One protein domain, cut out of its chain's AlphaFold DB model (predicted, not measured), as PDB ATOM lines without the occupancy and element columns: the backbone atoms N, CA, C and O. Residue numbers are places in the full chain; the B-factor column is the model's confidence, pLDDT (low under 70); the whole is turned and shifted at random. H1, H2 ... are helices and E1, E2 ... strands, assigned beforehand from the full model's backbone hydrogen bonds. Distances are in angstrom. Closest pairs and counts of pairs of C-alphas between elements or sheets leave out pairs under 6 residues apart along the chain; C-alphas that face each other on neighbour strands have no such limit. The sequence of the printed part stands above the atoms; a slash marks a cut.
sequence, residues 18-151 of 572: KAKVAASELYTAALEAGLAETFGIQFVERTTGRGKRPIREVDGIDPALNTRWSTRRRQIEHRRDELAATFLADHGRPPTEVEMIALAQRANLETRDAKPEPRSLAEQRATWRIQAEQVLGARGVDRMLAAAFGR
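Overview. This is residues 18 to 151 of the 572 residues of the protein "DNA primase" of Micropruina glycogenica (UniProt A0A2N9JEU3). A loose, open set of helices with few contacts: at one end H1 runs past the small hairpin E1-E2, and at the other the long helix H3 makes an arm across which H4 folds back. Short H2 links the hairpin to H3, H5 packs on H2 with residues 132 to 135 and makes a corner with H6, whose last residue, Phe 149, comes close to the end of H1 at Phe 39, while residues 18 to 27 and 113 to 127 stick out. The 134 printed residues, mostly helix by class, run H1 E1 E2 H2 H3 H4 H5 H6, with one antiparallel sheet, E1 - E2. The radius of gyration of the C-alphas is 19.7 A, and the spans are 59 by 42 by 28 A.

Arrangement. H1 (residues 20 to 39) is near E2 (55 to 58), with 5 pairs of C-alphas within 10 A. E1 (43 to 46) and E2 form an antiparallel hairpin at 138 degrees, with N 44 and O 57 within hydrogen-bond range at 2.8 A. H2 (63 to 69) and H3 (71 to 91) meet only through their link. H3 touches H4 (97 to 110) with residues 76 to 84 alone, at a steep tilt of 55 degrees, opposite ways; the closest C-alphas are those of Arg 80 and Ala 107, 4.9 A apart. H5 (121 to 136) touches H2 with residues 132 to 135 alone, at a steep tilt of 49 degrees, opposite ways; the closest C-alphas are those of Leu 65 and Ala 132, 6.5 A. H5 touches H6 (140 to 149) with residues 129 to 133 alone, about perpendicular at 78 degrees; the closest C-alphas are those of Glu 133 and Gly 140, 5.7 A. H1 and H6 are close but not clearly touching; the C-alphas of Phe 39 and Phe 149 are 6.6 A apart. H4 and H5 are apart. Each O i to N i+4 pair is within hydrogen-bond range in H1, H2, H3, H4 and H6, and 11 of 12 in H5.

Along the chain. H1 begins at C-alpha 20 (62.552, 54.898, 129.514) and is 27.9 A long. H3 is 30.1 A, H4 19.3 A, H5 22.0 A and H6 14.1 A, the last ending at C-alpha 149 (39.308, 72.142, 139.312).

Size, cuts and confidence. The C-alphas of Gly 92 and Arg 151, the two farthest apart, are 59.1 A apart. The printed part has no cut and no long link. Mean pLDDT of the printed part is 83.2; residues 48 to 52, 92, 94 to 98, 101 and 113 to 117 are under 70.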
ATOM      1  N   LYS A  18      66.957  52.154 128.143       81.06
ATOM      2  CA  LYS A  18      67.428  52.147 129.542       81.06
ATOM      3  C   LYS A  18      66.876  53.317 130.360       81.06
ATOM      4  O   LYS A  18      66.479  53.132 131.506       81.06
ATOM      5  N   ALA A  19      66.783  54.502 129.758       86.75
ATOM      6  CA  ALA A  19      66.253  55.704 130.394       86.75
ATOM      7  C   ALA A  19      64.716  55.805 130.349       86.75
ATOM      8  O   ALA A  19      64.157  56.764 130.878       86.75
ATOM      9  N   LYS A  20      64.006  54.836 129.750       90.75
ATOM     10  CA  LYS A  20      62.552  54.898 129.514       90.75
ATOM     11  C   LYS A  20      61.758  55.222 130.777       90.75
ATOM     12  O   LYS A  20      60.821  56.015 130.721       90.75
ATOM     13  N   VAL A  21      62.117  54.608 131.906       90.62
ATOM     14  CA  VAL A  21      61.436  54.856 133.184       90.62
ATOM     15  C   VAL A  21      61.698  56.286 133.650       90.62
ATOM     16  O   VAL A  21      60.743  57.003 133.908       90.62
ATOM     17  N   ALA A  22      62.954  56.738 133.671       92.06
ATOM     18  CA  ALA A  22      63.292  58.112 134.051       92.06
ATOM     19  C   ALA A  22      62.605  59.155 133.150       92.06
ATOM     20  O   ALA A  22      62.075  60.140 133.652       92.06
ATOM     21  N   ALA A  23      62.541  58.916 131.837       91.44
ATOM     22  CA  ALA A  23      61.837  59.785 130.896       91.44
ATOM     23  C   ALA A  23      60.322  59.829 131.162       91.44
ATOM     24  O   ALA A  23      59.715  60.899 131.121       91.44
ATOM     25  N   SER A  24      59.714  58.681 131.477       91.12
ATOM     26  CA  SER A  24      58.303  58.615 131.872       91.12
ATOM     27  C   SER A  24      58.045  59.380 133.169       91.12
ATOM     28  O   SER A  24      57.070  60.119 133.253       91.12
ATOM     29  N   GLU A  25      58.911  59.225 134.172       93.75
ATOM     30  CA  GLU A  25      58.776  59.924 135.454       93.75
ATOM     31  C   GLU A  25      58.982  61.435 135.304       93.75
ATOM     32  O   GLU A  25      58.307  62.196 135.991       93.75
ATOM     33  N   LEU A  26      59.851  61.872 134.383       93.50
ATOM     34  CA  LEU A  26      60.069  63.288 134.074       93.50
ATOM     35  C   LEU A  26      58.813  63.913 133.480       93.50
ATOM     36  O   LEU A  26      58.350  64.940 133.968       93.50
ATOM     37  N   TYR A  27      58.234  63.259 132.469       92.38
ATOM     38  CA  TYR A  27      56.976  63.696 131.870       92.38
ATOM     39  C   TYR A  27      55.874  63.827 132.927       92.38
ATOM     40  O   TYR A  27      55.215  64.861 133.008       92.38
ATOM     41  N   THR A  28      55.695  62.799 133.760       91.38
ATOM     42  CA  THR A  28      54.660  62.804 134.797       91.38
ATOM     43  C   THR A  28      54.921  63.869 135.863       91.38
ATOM     44  O   THR A  28      53.995  64.582 136.228       91.38
ATOM     45  N   ALA A  29      56.160  64.028 136.337       92.12
ATOM     46  CA  ALA A  29      56.503  65.039 137.338       92.12
ATOM     47  C   ALA A  29      56.279  66.468 136.829       92.12
ATOM     48  O   ALA A  29      55.627  67.252 137.514       92.12
ATOM     49  N   ALA A  30      56.738  66.781 135.615       91.81
ATOM     50  CA  ALA A  30      56.538  68.098 135.017       91.81
ATOM     51  C   ALA A  30      55.053  68.393 134.748       91.81
ATOM     52  O   ALA A  30      54.586  69.506 134.982       91.81
ATOM     53  N   LEU A  31      54.292  67.389 134.289       92.25
ATOM     54  CA  LEU A  31      52.856  67.530 134.060       92.25
ATOM     55  C   LEU A  31      52.096  67.776 135.370       92.25
ATOM     56  O   LEU A  31      51.258  68.674 135.418       92.25
ATOM     57  N   GLU A  32      52.372  66.998 136.420       91.06
ATOM     58  CA  GLU A  32      51.717  67.170 137.723       91.06
ATOM     59  C   GLU A  32      52.041  68.537 138.334       91.06
ATOM     60  O   GLU A  32      51.119  69.234 138.754       91.06
ATOM     61  N   ALA A  33      53.314  68.949 138.319       88.88
ATOM     62  CA  ALA A  33      53.737  70.250 138.834       88.88
ATOM     63  C   ALA A  33      53.043  71.401 138.089       88.88
ATOM     64  O   ALA A  33      52.375  72.226 138.713       88.88
ATOM     65  N   GLY A  34      53.080  71.400 136.752       90.06
ATOM     66  CA  GLY A  34      52.469  72.462 135.955       90.06
ATOM     67  C   GLY A  34      50.946  72.543 136.116       90.06
ATOM     68  O   GLY A  34      50.383  73.638 136.171       90.06
ATOM     69  N   LEU A  35      50.262  71.398 136.226       90.94
ATOM     70  CA  LEU A  35      48.812  71.351 136.441       90.94
ATOM     71  C   LEU A  35      48.409  71.797 137.853       90.94
ATOM     72  O   LEU A  35      47.385  72.468 138.008       90.94
ATOM     73  N   ALA A  36      49.205  71.462 138.867       88.94
ATOM     74  CA  ALA A  36      48.983  71.916 140.234       88.94
ATOM     75  C   ALA A  36      49.191  73.433 140.367       88.94
ATOM     76  O   ALA A  36      48.329  74.126 140.909       88.94
ATOM     77  N   GLU A  37      50.286  73.959 139.816       87.94
ATOM     78  CA  GLU A  37      50.646  75.382 139.890       87.94
ATOM     79  C   GLU A  37      49.705  76.276 139.078       87.94
ATOM     80  O   GLU A  37      49.353  77.370 139.514       87.94
ATOM     81  N   THR A  38      49.284  75.823 137.896       88.19
ATOM     82  CA  THR A  38      48.466  76.648 136.995       88.19
ATOM     83  C   THR A  38      46.976  76.548 137.318       88.19
ATOM     84  O   THR A  38      46.249  77.533 137.195       88.19
ATOM     85  N   PHE A  39      46.501  75.360 137.707       88.56
ATOM     86  CA  PHE A  39      45.067  75.058 137.777       88.56
ATOM     87  C   PHE A  39      44.602  74.496 139.128       88.56
ATOM     88  O   PHE A  39      43.430  74.147 139.250       88.56
ATOM     89  N   GLY A  40      45.484  74.362 140.126       88.62
ATOM     90  CA  GLY A  40      45.129  73.789 141.433       88.62
ATOM     91  C   GLY A  40      44.770  72.303 141.391       88.62
ATOM     92  O   GLY A  40      44.175  71.781 142.335       88.62
ATOM     93  N   ILE A  41      45.116  71.603 140.308       91.12
ATOM     94  CA  ILE A  41      44.797  70.184 140.144       91.12
ATOM     95  C   ILE A  41      45.668  69.357 141.086       91.12
ATOM     96  O   ILE A  41      46.891  69.479 141.098       91.12
ATOM     97  N   GLN A  42      45.031  68.475 141.851       89.31
ATOM     98  CA  GLN A  42      45.713  67.563 142.764       89.31
ATOM     99  C   GLN A  42      45.671  66.130 142.239       89.31
ATOM    100  O   GLN A  42      44.798  65.764 141.451       89.31
ATOM    101  N   PHE A  43      46.616  65.315 142.699       90.44
ATOM    102  CA  PHE A  43      46.780  63.926 142.279       90.44
ATOM    103  C   PHE A  43      46.758  62.996 143.488       90.44
ATOM    104  O   PHE A  43      47.317  63.309 144.540       90.44
ATOM    105  N   VAL A  44      46.141  61.831 143.314       89.56
ATOM    106  CA  VAL A  44      46.050  60.766 144.318       89.56
ATOM    107  C   VAL A  44      46.636  59.473 143.776       89.56
ATOM    108  O   VAL A  44      46.539  59.170 142.584       89.56
ATOM    109  N   GLU A  45      47.232  58.691 144.668       89.38
ATOM    110  CA  GLU A  45      47.734  57.365 144.333       89.38
ATOM    111  C   GLU A  45      46.589  56.364 144.185       89.38
ATOM    112  O   GLU A  45      45.667  56.300 145.000       89.38
ATOM    113  N   ARG A  46      46.660  55.552 143.132       84.00
ATOM    114  CA  ARG A  46      45.721  54.471 142.850       84.00
ATOM    115  C   ARG A  46      46.486  53.188 142.560       84.00
ATOM    116  O   ARG A  46      47.312  53.115 141.651       84.00
ATOM    117  N   THR A  47      46.195  52.146 143.326       76.19
ATOM    118  CA  THR A  47      46.838  50.840 143.168       76.19
ATOM    119  C   THR A  47      46.207  50.076 142.006       76.19
ATOM    120  O   THR A  47      45.006  49.821 141.998       76.19
ATOM    121  N   THR A  48      47.018  49.668 141.027       67.19
ATOM    122  CA  THR A  48      46.563  48.924 139.832       67.19
ATOM    123  C   THR A  48      46.690  47.403 139.970       67.19
ATOM    124  O   THR A  48      46.354  46.656 139.051       67.19
ATOM    125  N   GLY A  49      47.183  46.923 141.114       61.50
ATOM    126  CA  GLY A  49      47.339  45.506 141.427       61.50
ATOM    127  C   GLY A  49      48.278  45.279 142.613       61.50
ATOM    128  O   GLY A  49      49.040  46.165 142.995       61.50
ATOM    129  N   ARG A  50      48.230  44.082 143.207       55.66
ATOM    130  CA  ARG A  50      49.101  43.706 144.332       55.66
ATOM    131  C   ARG A  50      50.568  43.703 143.886       55.66
ATOM    132  O   ARG A  50      50.888  43.077 142.881       55.66
ATOM    133  N   GLY A  51      51.436  44.389 144.631       58.72
ATOM    134  CA  GLY A  51      52.878  44.465 144.351       58.72
ATOM    135  C   GLY A  51      53.270  45.391 143.194       58.72
ATOM    136  O   GLY A  51      54.444  45.468 142.858       58.72
ATOM    137  N   LYS A  52      52.316  46.103 142.576       68.00
ATOM    138  CA  LYS A  52      52.623  47.136 141.578       68.00
ATOM    139  C   LYS A  52      52.750  48.491 142.258       68.00
ATOM    140  O   LYS A  52      51.962  48.806 143.149       68.00
ATOM    141  N   ARG A  53      53.705  49.301 141.792       74.12
ATOM    142  CA  ARG A  53      53.808  50.704 142.205       74.12
ATOM    143  C   ARG A  53      52.481  51.422 141.885       74.12
ATOM    144  O   ARG A  53      51.943  51.203 140.790       74.12
ATOM    145  N   PRO A  54      51.923  52.217 142.816       82.00
ATOM    146  CA  PRO A  54      50.714  52.988 142.554       82.00
ATOM    147  C   PRO A  54      50.902  53.927 141.361       82.00
ATOM    148  O   PRO A  54      51.987  54.469 141.152       82.00
ATOM    149  N   ILE A  55      49.840  54.122 140.583       84.69
ATOM    150  CA  ILE A  55      49.795  55.182 139.570       84.69
ATOM    151  C   ILE A  55      49.195  56.435 140.197       84.69
ATOM    152  O   ILE A  55      48.370  56.334 141.104       84.69
ATOM    153  N   ARG A  56      49.586  57.613 139.717       85.56
ATOM    154  CA  ARG A  56      49.009  58.881 140.163       85.56
ATOM    155  C   ARG A  56      47.962  59.341 139.162       85.56
ATOM    156  O   ARG A  56      48.213  59.371 137.963       85.56
ATOM    157  N   GLU A  57      46.779  59.648 139.670       90.00
ATOM    158  CA  GLU A  57      45.606  60.029 138.884       90.00
ATOM    159  C   GLU A  57      44.996  61.297 139.471       90.00
ATOM    160  O   GLU A  57      45.126  61.548 140.671       90.00
ATOM    161  N   VAL A  58      44.309  62.085 138.644       91.31
ATOM    162  CA  VAL A  58      43.693  63.339 139.095       91.31
ATOM    163  C   VAL A  58      42.667  63.062 140.196       91.31
ATOM    164  O   VAL A  58      41.783  62.203 140.065       91.31
ATOM    165  N   ASP A  59      42.784  63.805 141.291       90.75
ATOM    166  CA  ASP A  59      41.842  63.749 142.394       90.75
ATOM    167  C   ASP A  59      40.508  64.400 142.007       90.75
ATOM    168  O   ASP A  59      40.450  65.439 141.354       90.75
ATOM    169  N   GLY A  60      39.410  63.765 142.403       89.69
ATOM    170  CA  GLY A  60      38.060  64.175 142.024       89.69
ATOM    171  C   GLY A  60      37.573  63.652 140.668       89.69
ATOM    172  O   GLY A  60      36.388  63.805 140.390       89.69
ATOM    173  N   ILE A  61      38.408  62.989 139.853       91.06
ATOM    174  CA  ILE A  61      37.948  62.287 138.639       91.06
ATOM    175  C   ILE A  61      37.495  60.860 138.981       91.06
ATOM    176  O   ILE A  61      38.214  60.084 139.622       91.06
ATOM    177  N   ASP A  62      36.289  60.502 138.534       89.94
ATOM    178  CA  ASP A  62      35.700  59.187 138.791       89.94
ATOM    179  C   ASP A  62      36.302  58.102 137.864       89.94
ATOM    180  O   ASP A  62      36.235  58.224 136.634       89.94
ATOM    181  N   PRO A  63      36.860  57.006 138.415       87.44
ATOM    182  CA  PRO A  63      37.506  55.954 137.628       87.44
ATOM    183  C   PRO A  63      36.537  55.152 136.738       87.44
ATOM    184  O   PRO A  63      36.975  54.476 135.798       87.44
ATOM    185  N   ALA A  64      35.222  55.218 136.972       88.81
ATOM    186  CA  ALA A  64      34.227  54.573 136.118       88.81
ATOM    187  C   ALA A  64      34.245  55.136 134.685       88.81
ATOM    188  O   ALA A  64      33.974  54.407 133.724       88.81
ATOM    189  N   LEU A  65      34.639  56.403 134.513       90.12
ATOM    190  CA  LEU A  65      34.793  57.027 133.199       90.12
ATOM    191  C   LEU A  65      35.911  56.383 132.375       90.12
ATOM    192  O   LEU A  65      35.711  56.089 131.194       90.12
ATOM    193  N   ASN A  66      37.050  56.065 133.000       85.75
ATOM    194  CA  ASN A  66      38.159  55.380 132.330       85.75
ATOM    195  C   ASN A  66      37.705  54.014 131.799       85.75
ATOM    196  O   ASN A  66      37.996  53.649 130.656       85.75
ATOM    197  N   THR A  67      36.905  53.289 132.585       82.81
ATOM    198  CA  THR A  67      36.300  52.014 132.171       82.81
ATOM    199  C   THR A  67      35.342  52.193 130.985       82.81
ATOM    200  O   THR A  67      35.360  51.396 130.034       82.81
ATOM    201  N   ARG A  68      34.521  53.253 131.005       85.88
ATOM    202  CA  ARG A  68      33.557  53.579 129.942       85.88
ATOM    203  C   ARG A  68      34.237  53.943 128.624       85.88
ATOM    204  O   ARG A  68      33.764  53.499 127.581       85.88
ATOM    205  N   TRP A  69      35.315  54.721 128.657       84.75
ATOM    206  CA  TRP A  69      36.001  55.200 127.451       84.75
ATOM    207  C   TRP A  69      37.094  54.264 126.935       84.75
ATOM    208  O   TRP A  69      37.480  54.348 125.771       84.75
ATOM    209  N   SER A  70      37.499  53.271 127.726       81.62
ATOM    210  CA  SER A  70      38.384  52.184 127.279       81.62
ATOM    211  C   SER A  70      37.650  51.079 126.491       81.62
ATOM    212  O   SER A  70      38.110  49.941 126.426       81.62
ATOM    213  N   THR A  71      36.486  51.365 125.894       77.50
ATOM    214  CA  THR A  71      35.712  50.408 125.073       77.50
ATOM    215  C   THR A  71      36.411  50.064 123.765       77.50
ATOM    216  O   THR A  71      36.519  48.886 123.439       77.50
ATOM    217  N   ARG A  72      36.948  51.059 123.046       73.94
ATOM    218  CA  ARG A  72      37.651  50.831 121.772       73.94
ATOM    219  C   ARG A  72      38.894  49.969 121.956       73.94
ATOM    220  O   ARG A  72      39.148  49.085 121.151       73.94
ATOM    221  N   ARG A  73      39.657  50.200 123.026       76.25
ATOM    222  CA  ARG A  73      40.824  49.371 123.341       76.25
ATOM    223  C   ARG A  73      40.427  47.907 123.531       76.25
ATOM    224  O   ARG A  73      41.039  47.050 122.914       76.25
ATOM    225  N   ARG A  74      39.339  47.651 124.265       77.50
ATOM    226  CA  ARG A  74      38.773  46.302 124.411       77.50
ATOM    227  C   ARG A  74      38.297  45.707 123.085       77.50
ATOM    228  O   ARG A  74      38.499  44.524 122.861       77.50
ATOM    229  N   GLN A  75      37.699  46.505 122.199       81.75
ATOM    230  CA  GLN A  75      37.287  46.053 120.862       81.75
ATOM    231  C   GLN A  75      38.484  45.715 119.967       81.75
ATOM    232  O   GLN A  75      38.450  44.703 119.280       81.75
ATOM    233  N   ILE A  76      39.543  46.534 119.983       79.75
ATOM    234  CA  ILE A  76      40.789  46.272 119.247       79.75
ATOM    235  C   ILE A  76      41.452  45.009 119.779       79.75
ATOM    236  O   ILE A  76      41.859  44.172 118.985       79.75
ATOM    237  N   GLU A  77      41.564  44.881 121.103       80.25
ATOM    238  CA  GLU A  77      42.111  43.690 121.750       80.25
ATOM    239  C   GLU A  77      41.293  42.464 121.328       80.25
ATOM    240  O   GLU A  77      41.856  41.554 120.738       80.25
ATOM    241  N   HIS A  78      39.965  42.507 121.445       82.06
ATOM    242  CA  HIS A  78      39.094  41.419 121.001       82.06
ATOM    243  C   HIS A  78      39.237  41.081 119.506       82.06
ATOM    244  O   HIS A  78      39.411  39.919 119.159       82.06
ATOM    245  N   ARG A  79      39.230  42.075 118.603       85.44
ATOM    246  CA  ARG A  79      39.348  41.832 117.154       85.44
ATOM    247  C   ARG A  79      40.725  41.319 116.757       85.44
ATOM    248  O   ARG A  79      40.846  40.487 115.862       85.44
ATOM    249  N   ARG A  80      41.776  41.829 117.398       86.44
ATOM    250  CA  ARG A  80      43.131  41.300 117.239       86.44
ATOM    251  C   ARG A  80      43.142  39.831 117.627       86.44
ATOM    252  O   ARG A  80      43.710  39.047 116.884       86.44
ATOM    253  N   ASP A  81      42.480  39.478 118.726       77.56
ATOM    254  CA  ASP A  81      42.391  38.102 119.191       77.56
ATOM    255  C   ASP A  81      41.608  37.191 118.214       77.56
ATOM    256  O   ASP A  81      42.005  36.050 117.986       77.56
ATOM    257  N   GLU A  82      40.568  37.697 117.542       85.44
ATOM    258  CA  GLU A  82      39.874  36.971 116.460       85.44
ATOM    259  C   GLU A  82      40.737  36.785 115.197       85.44
ATOM    260  O   GLU A  82      40.726  35.721 114.573       85.44
ATOM    261  N   LEU A  83      41.465  37.828 114.782       84.19
ATOM    262  CA  LEU A  83      42.352  37.789 113.610       84.19
ATOM    263  C   LEU A  83      43.525  36.832 113.822       84.19
ATOM    264  O   LEU A  83      43.897  36.097 112.913       84.19
ATOM    265  N   ALA A  84      44.066  36.848 115.032       78.19
ATOM    266  CA  ALA A  84      45.024  35.898 115.558       78.19
ATOM    267  C   ALA A  84      44.493  34.454 115.427       78.19
ATOM    268  O   ALA A  84      45.093  33.636 114.725       78.19
ATOM    269  N   ALA A  85      43.298  34.170 115.964       76.19
ATOM    270  CA  ALA A  85      42.663  32.854 115.848       76.19
ATOM    271  C   ALA A  85      42.399  32.426 114.386       76.19
ATOM    272  O   ALA A  85      42.577  31.261 114.036       76.19
ATOM    273  N   THR A  86      42.016  33.364 113.512       81.56
ATOM    274  CA  THR A  86      41.807  33.090 112.076       81.56
ATOM    275  C   THR A  86      43.124  32.753 111.373       81.56
ATOM    276  O   THR A  86      43.193  31.788 110.618       81.56
ATOM    277  N   PHE A  87      44.193  33.507 111.653       81.19
ATOM    278  CA  PHE A  87      45.523  33.237 111.106       81.19
ATOM    279  C   PHE A  87      46.000  31.828 111.477       81.19
ATOM    280  O   PHE A  87      46.504  31.115 110.609       81.19
ATOM    281  N   LEU A  88      45.783  31.418 112.736       74.75
ATOM    282  CA  LEU A  88      46.086  30.067 113.207       74.75
ATOM    283  C   LEU A  88      45.331  28.996 112.417       74.75
ATOM    284  O   LEU A  88      45.942  28.015 111.996       74.75
ATOM    285  N   ALA A  89      44.028  29.186 112.203       77.44
ATOM    286  CA  ALA A  89      43.201  28.243 111.456       77.44
ATOM    287  C   ALA A  89      43.642  28.111 109.986       77.44
ATOM    288  O   ALA A  89      43.684  26.999 109.462       77.44
ATOM    289  N   ASP A  90      44.009  29.222 109.341       81.75
ATOM    290  CA  ASP A  90      44.384  29.249 107.921       81.75
ATOM    291  C   ASP A  90      45.805  28.719 107.663       81.75
ATOM    292  O   ASP A  90      46.053  28.069 106.649       81.75
ATOM    293  N   HIS A  91      46.756  29.012 108.557       76.56
ATOM    294  CA  HIS A  91      48.181  28.728 108.337       76.56
ATOM    295  C   HIS A  91      48.701  27.540 109.153       76.56
ATOM    296  O   HIS A  91      49.862  27.163 108.992       76.56
ATOM    297  N   GLY A  92      47.888  26.971 110.050       66.25
ATOM    298  CA  GLY A  92      48.284  25.868 110.933       66.25
ATOM    299  C   GLY A  92      49.389  26.233 111.931       66.25
ATOM    300  O   GLY A  92      49.920  25.362 112.611       66.25
ATOM    301  N   ARG A  93      49.746  27.519 112.016       70.69
ATOM    302  CA  ARG A  93      50.720  28.068 112.955       70.69
ATOM    303  C   ARG A  93      50.256  29.436 113.444       70.69
ATOM    304  O   ARG A  93      49.558  30.141 112.711       70.69
ATOM    305  N   PRO A  94      50.676  29.861 114.635       57.97
ATOM    306  CA  PRO A  94      50.345  31.186 115.116       57.97
ATOM    307  C   PRO A  94      51.208  32.267 114.414       57.97
ATOM    308  O   PRO A  94      52.257  31.963 113.832       57.97
ATOM    309  N   PRO A  95      50.768  33.538 114.395       68.00
ATOM    310  CA  PRO A  95      51.492  34.623 113.737       68.00
ATOM    311  C   PRO A  95      52.683  35.083 114.576       68.00
ATOM    312  O   PRO A  95      52.541  35.380 115.755       68.00
ATOM    313  N   THR A  96      53.858  35.188 113.967       66.75
ATOM    314  CA  THR A  96      55.091  35.721 114.574       66.75
ATOM    315  C   THR A  96      54.905  37.131 115.154       66.75
ATOM    316  O   THR A  96      53.948  37.828 114.827       66.75
ATOM    317  N   GLU A  97      55.842  37.612 115.979       58.41
ATOM    318  CA  GLU A  97      55.764  38.954 116.588       58.41
ATOM    319  C   GLU A  97      55.597  40.078 115.541       58.41
ATOM    320  O   GLU A  97      54.840  41.029 115.740       58.41
ATOM    321  N   VAL A  98      56.227  39.931 114.374       63.72
ATOM    322  CA  VAL A  98      56.093  40.876 113.253       63.72
ATOM    323  C   VAL A  98      54.720  40.766 112.590       63.72
ATOM    324  O   VAL A  98      54.054  41.782 112.374       63.72
ATOM    325  N   GLU A  99      54.259  39.545 112.309       70.00
ATOM    326  CA  GLU A  99      52.908  39.300 111.782       70.00
ATOM    327  C   GLU A  99      51.846  39.792 112.763       70.00
ATOM    328  O   GLU A  99      50.795  40.272 112.356       70.00
ATOM    329  N   MET A 100      52.150  39.797 114.054       73.94
ATOM    330  CA  MET A 100      51.265  40.340 115.059       73.94
ATOM    331  C   MET A 100      51.122  41.810 115.102       73.94
ATOM    332  O   MET A 100      50.034  42.327 115.340       73.94
ATOM    333  N   ILE A 101      52.238  42.492 114.936       69.25
ATOM    334  CA  ILE A 101      52.206  43.923 114.784       69.25
ATOM    335  C   ILE A 101      51.333  44.233 113.561       69.25
ATOM    336  O   ILE A 101      50.479  45.115 113.648       69.25
ATOM    337  N   ALA A 102      51.426  43.439 112.486       72.94
ATOM    338  CA  ALA A 102      50.548  43.561 111.325       72.94
ATOM    339  C   ALA A 102      49.073  43.214 111.629       72.94
ATOM    340  O   ALA A 102      48.187  43.953 111.206       72.94
ATOM    341  N   LEU A 103      48.771  42.165 112.403       81.62
ATOM    342  CA  LEU A 103      47.398  41.812 112.796       81.62
ATOM    343  C   LEU A 103      46.798  42.808 113.788       81.62
ATOM    344  O   LEU A 103      45.618  43.116 113.693       81.62
ATOM    345  N   ALA A 104      47.585  43.368 114.702       76.19
ATOM    346  CA  ALA A 104      47.163  44.438 115.598       76.19
ATOM    347  C   ALA A 104      46.921  45.743 114.825       76.19
ATOM    348  O   ALA A 104      45.945  46.446 115.092       76.19
ATOM    349  N   GLN A 105      47.758  46.053 113.828       77.31
ATOM    350  CA  GLN A 105      47.510  47.148 112.887       77.31
ATOM    351  C   GLN A 105      46.229  46.900 112.086       77.31
ATOM    352  O   GLN A 105      45.393  47.796 111.986       77.31
ATOM    353  N   ARG A 106      46.025  45.676 111.591       84.56
ATOM    354  CA  ARG A 106      44.808  45.267 110.887       84.56
ATOM    355  C   ARG A 106      43.577  45.352 111.787       84.56
ATOM    356  O   ARG A 106      42.601  45.964 111.383       84.56
ATOM    357  N   ALA A 107      43.629  44.850 113.018       85.25
ATOM    358  CA  ALA A 107      42.554  44.952 114.003       85.25
ATOM    359  C   ALA A 107      42.210  46.411 114.297       85.25
ATOM    360  O   ALA A 107      41.039  46.777 114.346       85.25
ATOM    361  N   ASN A 108      43.219  47.270 114.445       80.62
ATOM    362  CA  ASN A 108      43.015  48.705 114.613       80.62
ATOM    363  C   ASN A 108      42.336  49.332 113.383       80.62
ATOM    364  O   ASN A 108      41.472  50.188 113.549       80.62
ATOM    365  N   LEU A 109      42.690  48.904 112.165       81.31
ATOM    366  CA  LEU A 109      42.069  49.364 110.918       81.31
ATOM    367  C   LEU A 109      40.644  48.819 110.718       81.31
ATOM    368  O   LEU A 109      39.792  49.568 110.260       81.31
ATOM    369  N   GLU A 110      40.370  47.565 111.079       83.56
ATOM    370  CA  GLU A 110      39.063  46.909 110.923       83.56
ATOM    371  C   GLU A 110      38.054  47.343 111.995       83.56
ATOM    372  O   GLU A 110      36.883  47.540 111.694       83.56
ATOM    373  N   THR A 111      38.503  47.558 113.237       81.38
ATOM    374  CA  THR A 111      37.680  48.165 114.307       81.38
ATOM    375  C   THR A 111      37.586  49.683 114.184       81.38
ATOM    376  O   THR A 111      36.942  50.360 114.992       81.38
ATOM    377  N   ARG A 112      38.255  50.263 113.183       72.62
ATOM    378  CA  ARG A 112      38.042  51.654 112.827       72.62
ATOM    379  C   ARG A 112      36.719  51.732 112.086       72.62
ATOM    380  O   ARG A 112      36.666  51.502 110.883       72.62
ATOM    381  N   ASP A 113      35.679  52.141 112.808       63.66
ATOM    382  CA  ASP A 113      34.469  52.661 112.178       63.66
ATOM    383  C   ASP A 113      34.858  53.632 111.053       63.66
ATOM    384  O   ASP A 113      35.853  54.371 111.170       63.66
ATOM    385  N   ALA A 114      34.087  53.622 109.956       61.78
ATOM    386  CA  ALA A 114      34.213  54.618 108.897       61.78
ATOM    387  C   ALA A 114      34.382  55.985 109.557       61.78
ATOM    388  O   ALA A 114      33.647  56.269 110.506       61.78
ATOM    389  N   LYS A 115      35.383  56.777 109.118       56.31
ATOM    390  CA  LYS A 115      35.664  58.097 109.707       56.31
ATOM    391  C   LYS A 115      34.305  58.777 109.868       56.31
ATOM    392  O   LYS A 115      33.690  59.041 108.832       56.31
ATOM    393  N   PRO A 116      33.807  58.968 111.106       60.47
ATOM    394  CA  PRO A 116      32.523  59.613 111.273       60.47
ATOM    395  C   PRO A 116      32.632  60.939 110.541       60.47
ATOM    396  O   PRO A 116      33.722  61.532 110.533       60.47
ATOM    397  N   GLU A 117      31.549  61.361 109.885       67.81
ATOM    398  CA  GLU A 117      31.538  62.670 109.238       67.81
ATOM    399  C   GLU A 117      32.161  63.687 110.192       67.81
ATOM    400  O   GLU A 117      31.896  63.594 111.398       67.81
ATOM    401  N   PRO A 118      33.071  64.545 109.699       70.81
ATOM    402  CA  PRO A 118      33.903  65.380 110.544       70.81
ATOM    403  C   PRO A 118      33.027  66.138 111.534       70.81
ATOM    404  O   PRO A 118      32.365  67.112 111.194       70.81
ATOM    405  N   ARG A 119      33.013  65.650 112.776       80.56
ATOM    406  CA  ARG A 119      32.270  66.270 113.861       80.56
ATOM    407  C   ARG A 119      33.075  67.449 114.336       80.56
ATOM    408  O   ARG A 119      34.272  67.315 114.618       80.56
ATOM    409  N   SER A 120      32.407  68.575 114.490       88.69
ATOM    410  CA  SER A 120      32.979  69.720 115.173       88.69
ATOM    411  C   SER A 120      33.443  69.325 116.583       88.69
ATOM    412  O   SER A 120      32.900  68.417 117.222       88.69
ATOM    413  N   LEU A 121      34.434  70.046 117.115       88.50
ATOM    414  CA  LEU A 121      34.880  69.866 118.503       88.50
ATOM    415  C   LEU A 121      33.719  70.029 119.505       88.50
ATOM    416  O   LEU A 121      33.726  69.412 120.571       88.50
ATOM    417  N   ALA A 122      32.707  70.834 119.162       90.81
ATOM    418  CA  ALA A 122      31.510  71.035 119.973       90.81
ATOM    419  C   ALA A 122      30.639  69.769 120.055       90.81
ATOM    420  O   ALA A 122      30.255  69.362 121.153       90.81
ATOM    421  N   GLU A 123      30.382  69.104 118.928       89.81
ATOM    422  CA  GLU A 123      29.598  67.861 118.879       89.81
ATOM    423  C   GLU A 123      30.314  66.700 119.582       89.81
ATOM    424  O   GLU A 123      29.679  65.895 120.272       89.81
ATOM    425  N   GLN A 124      31.645  66.624 119.460       89.50
ATOM    426  CA  GLN A 124      32.453  65.627 120.173       89.50
ATOM    427  C   GLN A 124      32.360  65.822 121.691       89.50
ATOM    428  O   GLN A 124      32.033  64.881 122.415       89.50
ATOM    429  N   ARG A 125      32.538  67.061 122.170       91.50
ATOM    430  CA  ARG A 125      32.369  67.417 123.588       91.50
ATOM    431  C   ARG A 125      30.967  67.109 124.108       91.50
ATOM    432  O   ARG A 125      30.844  66.571 125.205       91.50
ATOM    433  N   ALA A 126      29.922  67.425 123.342       91.44
ATOM    434  CA  ALA A 126      28.543  67.117 123.719       91.44
ATOM    435  C   ALA A 126      28.327  65.602 123.861       91.44
ATOM    436  O   ALA A 126      27.762  65.145 124.852       91.44
ATOM    437  N   THR A 127      28.857  64.817 122.920       90.50
ATOM    438  CA  THR A 127      28.798  63.349 122.970       90.50
ATOM    439  C   THR A 127      29.494  62.803 124.218       90.50
ATOM    440  O   THR A 127      28.905  62.006 124.949       90.50
ATOM    441  N   TRP A 128      30.729  63.235 124.494       91.38
ATOM    442  CA  TRP A 128      31.471  62.791 125.679       91.38
ATOM    443  C   TRP A 128      30.778  63.192 126.973       91.38
ATOM    444  O   TRP A 128      30.727  62.398 127.909       91.38
ATOM    445  N   ARG A 129      30.189  64.389 127.012       92.12
ATOM    446  CA  ARG A 129      29.431  64.853 128.169       92.12
ATOM    447  C   ARG A 129      28.208  63.978 128.438       92.12
ATOM    448  O   ARG A 129      28.039  63.541 129.570       92.12
ATOM    449  N   ILE A 130      27.419  63.651 127.414       92.69
ATOM    450  CA  ILE A 130      26.272  62.737 127.548       92.69
ATOM    451  C   ILE A 130      26.736  61.364 128.052       92.69
ATOM    452  O   ILE A 130      26.152  60.812 128.979       92.69
ATOM    453  N   GLN A 131      27.810  60.815 127.475       92.88
ATOM    454  CA  GLN A 131      28.361  59.525 127.903       92.88
ATOM    455  C   GLN A 131      28.844  59.545 129.355       92.88
ATOM    456  O   GLN A 131      28.651  58.562 130.067       92.88
ATOM    457  N   ALA A 132      29.466  60.638 129.793       93.19
ATOM    458  CA  ALA A 132      29.899  60.796 131.172       93.19
ATOM    459  C   ALA A 132      28.702  60.942 132.122       93.19
ATOM    460  O   ALA A 132      28.671  60.290 133.159       93.19
ATOM    461  N   GLU A 133      27.674  61.716 131.764       94.44
ATOM    462  CA  GLU A 133      26.453  61.869 132.571       94.44
ATOM    463  C   GLU A 133      25.648  60.562 132.686       94.44
ATOM    464  O   GLU A 133      25.027  60.320 133.718       94.44
ATOM    465  N   GLN A 134      25.712  59.668 131.693       94.38
ATOM    466  CA  GLN A 134      25.150  58.311 131.805       94.38
ATOM    467  C   GLN A 134      25.821  57.478 132.907       94.38
ATOM    468  O   GLN A 134      25.178  56.604 133.482       94.38
ATOM    469  N   VAL A 135      27.103  57.727 133.187       93.69
ATOM    470  CA  VAL A 135      27.874  57.014 134.217       93.69
ATOM    471  C   VAL A 135      27.753  57.712 135.573       93.69
ATOM    472  O   VAL A 135      27.516  57.060 136.582       93.69
ATOM    473  N   LEU A 136      27.886  59.040 135.598       93.94
ATOM    474  CA  LEU A 136      27.964  59.852 136.820       93.94
ATOM    475  C   LEU A 136      26.601  60.368 137.314       93.94
ATOM    476  O   LEU A 136      26.509  61.017 138.360       93.94
ATOM    477  N   GLY A 137      25.543  60.143 136.535       93.00
ATOM    478  CA  GLY A 137      24.210  60.683 136.768       93.00
ATOM    479  C   GLY A 137      24.059  62.159 136.381       93.00
ATOM    480  O   GLY A 137      24.996  62.840 135.951       93.00
ATOM    481  N   ALA A 138      22.839  62.675 136.562       91.62
ATOM    482  CA  ALA A 138      22.483  64.046 136.203       91.62
ATOM    483  C   ALA A 138      23.393  65.077 136.895       91.62
ATOM    484  O   ALA A 138      23.590  65.035 138.118       91.62
ATOM    485  N   ARG A 139      23.945  66.004 136.094       91.06
ATOM    486  CA  ARG A 139      24.952  67.010 136.494       91.06
ATOM    487  C   ARG A 139      26.220  66.430 137.140       91.06
ATOM    488  O   ARG A 139      26.971  67.165 137.779       91.06
ATOM    489  N   GLY A 140      26.476  65.132 136.978       92.50
ATOM    490  CA  GLY A 140      27.647  64.466 137.549       92.50
ATOM    491  C   GLY A 140      28.960  65.054 137.039       92.50
ATOM    492  O   GLY A 140      29.866  65.279 137.832       92.50
ATOM    493  N   VAL A 141      29.025  65.403 135.750       93.06
ATOM    494  CA  VAL A 141      30.206  66.037 135.140       93.06
ATOM    495  C   VAL A 141      30.518  67.387 135.781       93.06
ATOM    496  O   VAL A 141      31.665  67.628 136.132       93.06
ATOM    497  N   ASP A 142      29.519  68.249 135.989       93.19
ATOM    498  CA  ASP A 142      29.754  69.565 136.604       93.19
ATOM    499  C   ASP A 142      30.237  69.434 138.048       93.19
ATOM    500  O   ASP A 142      31.156  70.141 138.448       93.19
ATOM    501  N   ARG A 143      29.650  68.509 138.822       93.06
ATOM    502  CA  ARG A 143      30.106  68.227 140.192       93.06
ATOM    503  C   ARG A 143      31.546  67.718 140.209       93.06
ATOM    504  O   ARG A 143      32.336  68.178 141.024       93.06
ATOM    505  N   MET A 144      31.875  66.799 139.304       94.00
ATOM    506  CA  MET A 144      33.216  66.231 139.170       94.00
ATOM    507  C   MET A 144      34.242  67.312 138.808       94.00
ATOM    508  O   MET A 144      35.268  67.434 139.468       94.00
ATOM    509  N   LEU A 145      33.943  68.141 137.803       91.44
ATOM    510  CA  LEU A 145      34.820  69.239 137.396       91.44
ATOM    511  C   LEU A 145      34.969  70.284 138.507       91.44
ATOM    512  O   LEU A 145      36.081  70.726 138.765       91.44
ATOM    513  N   ALA A 146      33.892  70.637 139.212       89.44
ATOM    514  CA  ALA A 146      33.975  71.548 140.352       89.44
ATOM    515  C   ALA A 146      34.856  70.983 141.481       89.44
ATOM    516  O   ALA A 146      35.622  71.725 142.084       89.44
ATOM    517  N   ALA A 147      34.799  69.674 141.743       88.81
ATOM    518  CA  ALA A 147      35.629  69.030 142.762       88.81
ATOM    519  C   ALA A 147      37.115  68.913 142.363       88.81
ATOM    520  O   ALA A 147      37.992  69.009 143.226       88.81
ATOM    521  N   ALA A 148      37.395  68.691 141.075       89.44
ATOM    522  CA  ALA A 148      38.752  68.513 140.555       89.44
ATOM    523  C   ALA A 148      39.473  69.846 140.267       89.44
ATOM    524  O   ALA A 148      40.667  69.954 140.516       89.44
ATOM    525  N   PHE A 149      38.749  70.860 139.775       87.00
ATOM    526  CA  PHE A 149      39.308  72.142 139.312       87.00
ATOM    527  C   PHE A 149      38.914  73.347 140.181       87.00
ATOM    528  O   PHE A 149      39.380  74.452 139.939       87.00
ATOM    529  N   GLY A 150      38.040  73.176 141.176       80.38
ATOM    530  CA  GLY A 150      37.618  74.259 142.075       80.38
ATOM    531  C   GLY A 150      38.581  74.531 143.233       80.38
ATOM    532  O   GLY A 150      38.175  75.152 144.213       80.38
ATOM    533  N   ARG A 151      39.813  74.014 143.169       84.06
ATOM    534  CA  ARG A 151      40.818  74.119 144.235       84.06
ATOM    535  C   ARG A 151      41.762  75.280 143.944       84.06
ATOM    536  O   ARG A 151      42.063  75.563 142.788       84.06
TER     537      ARG A 151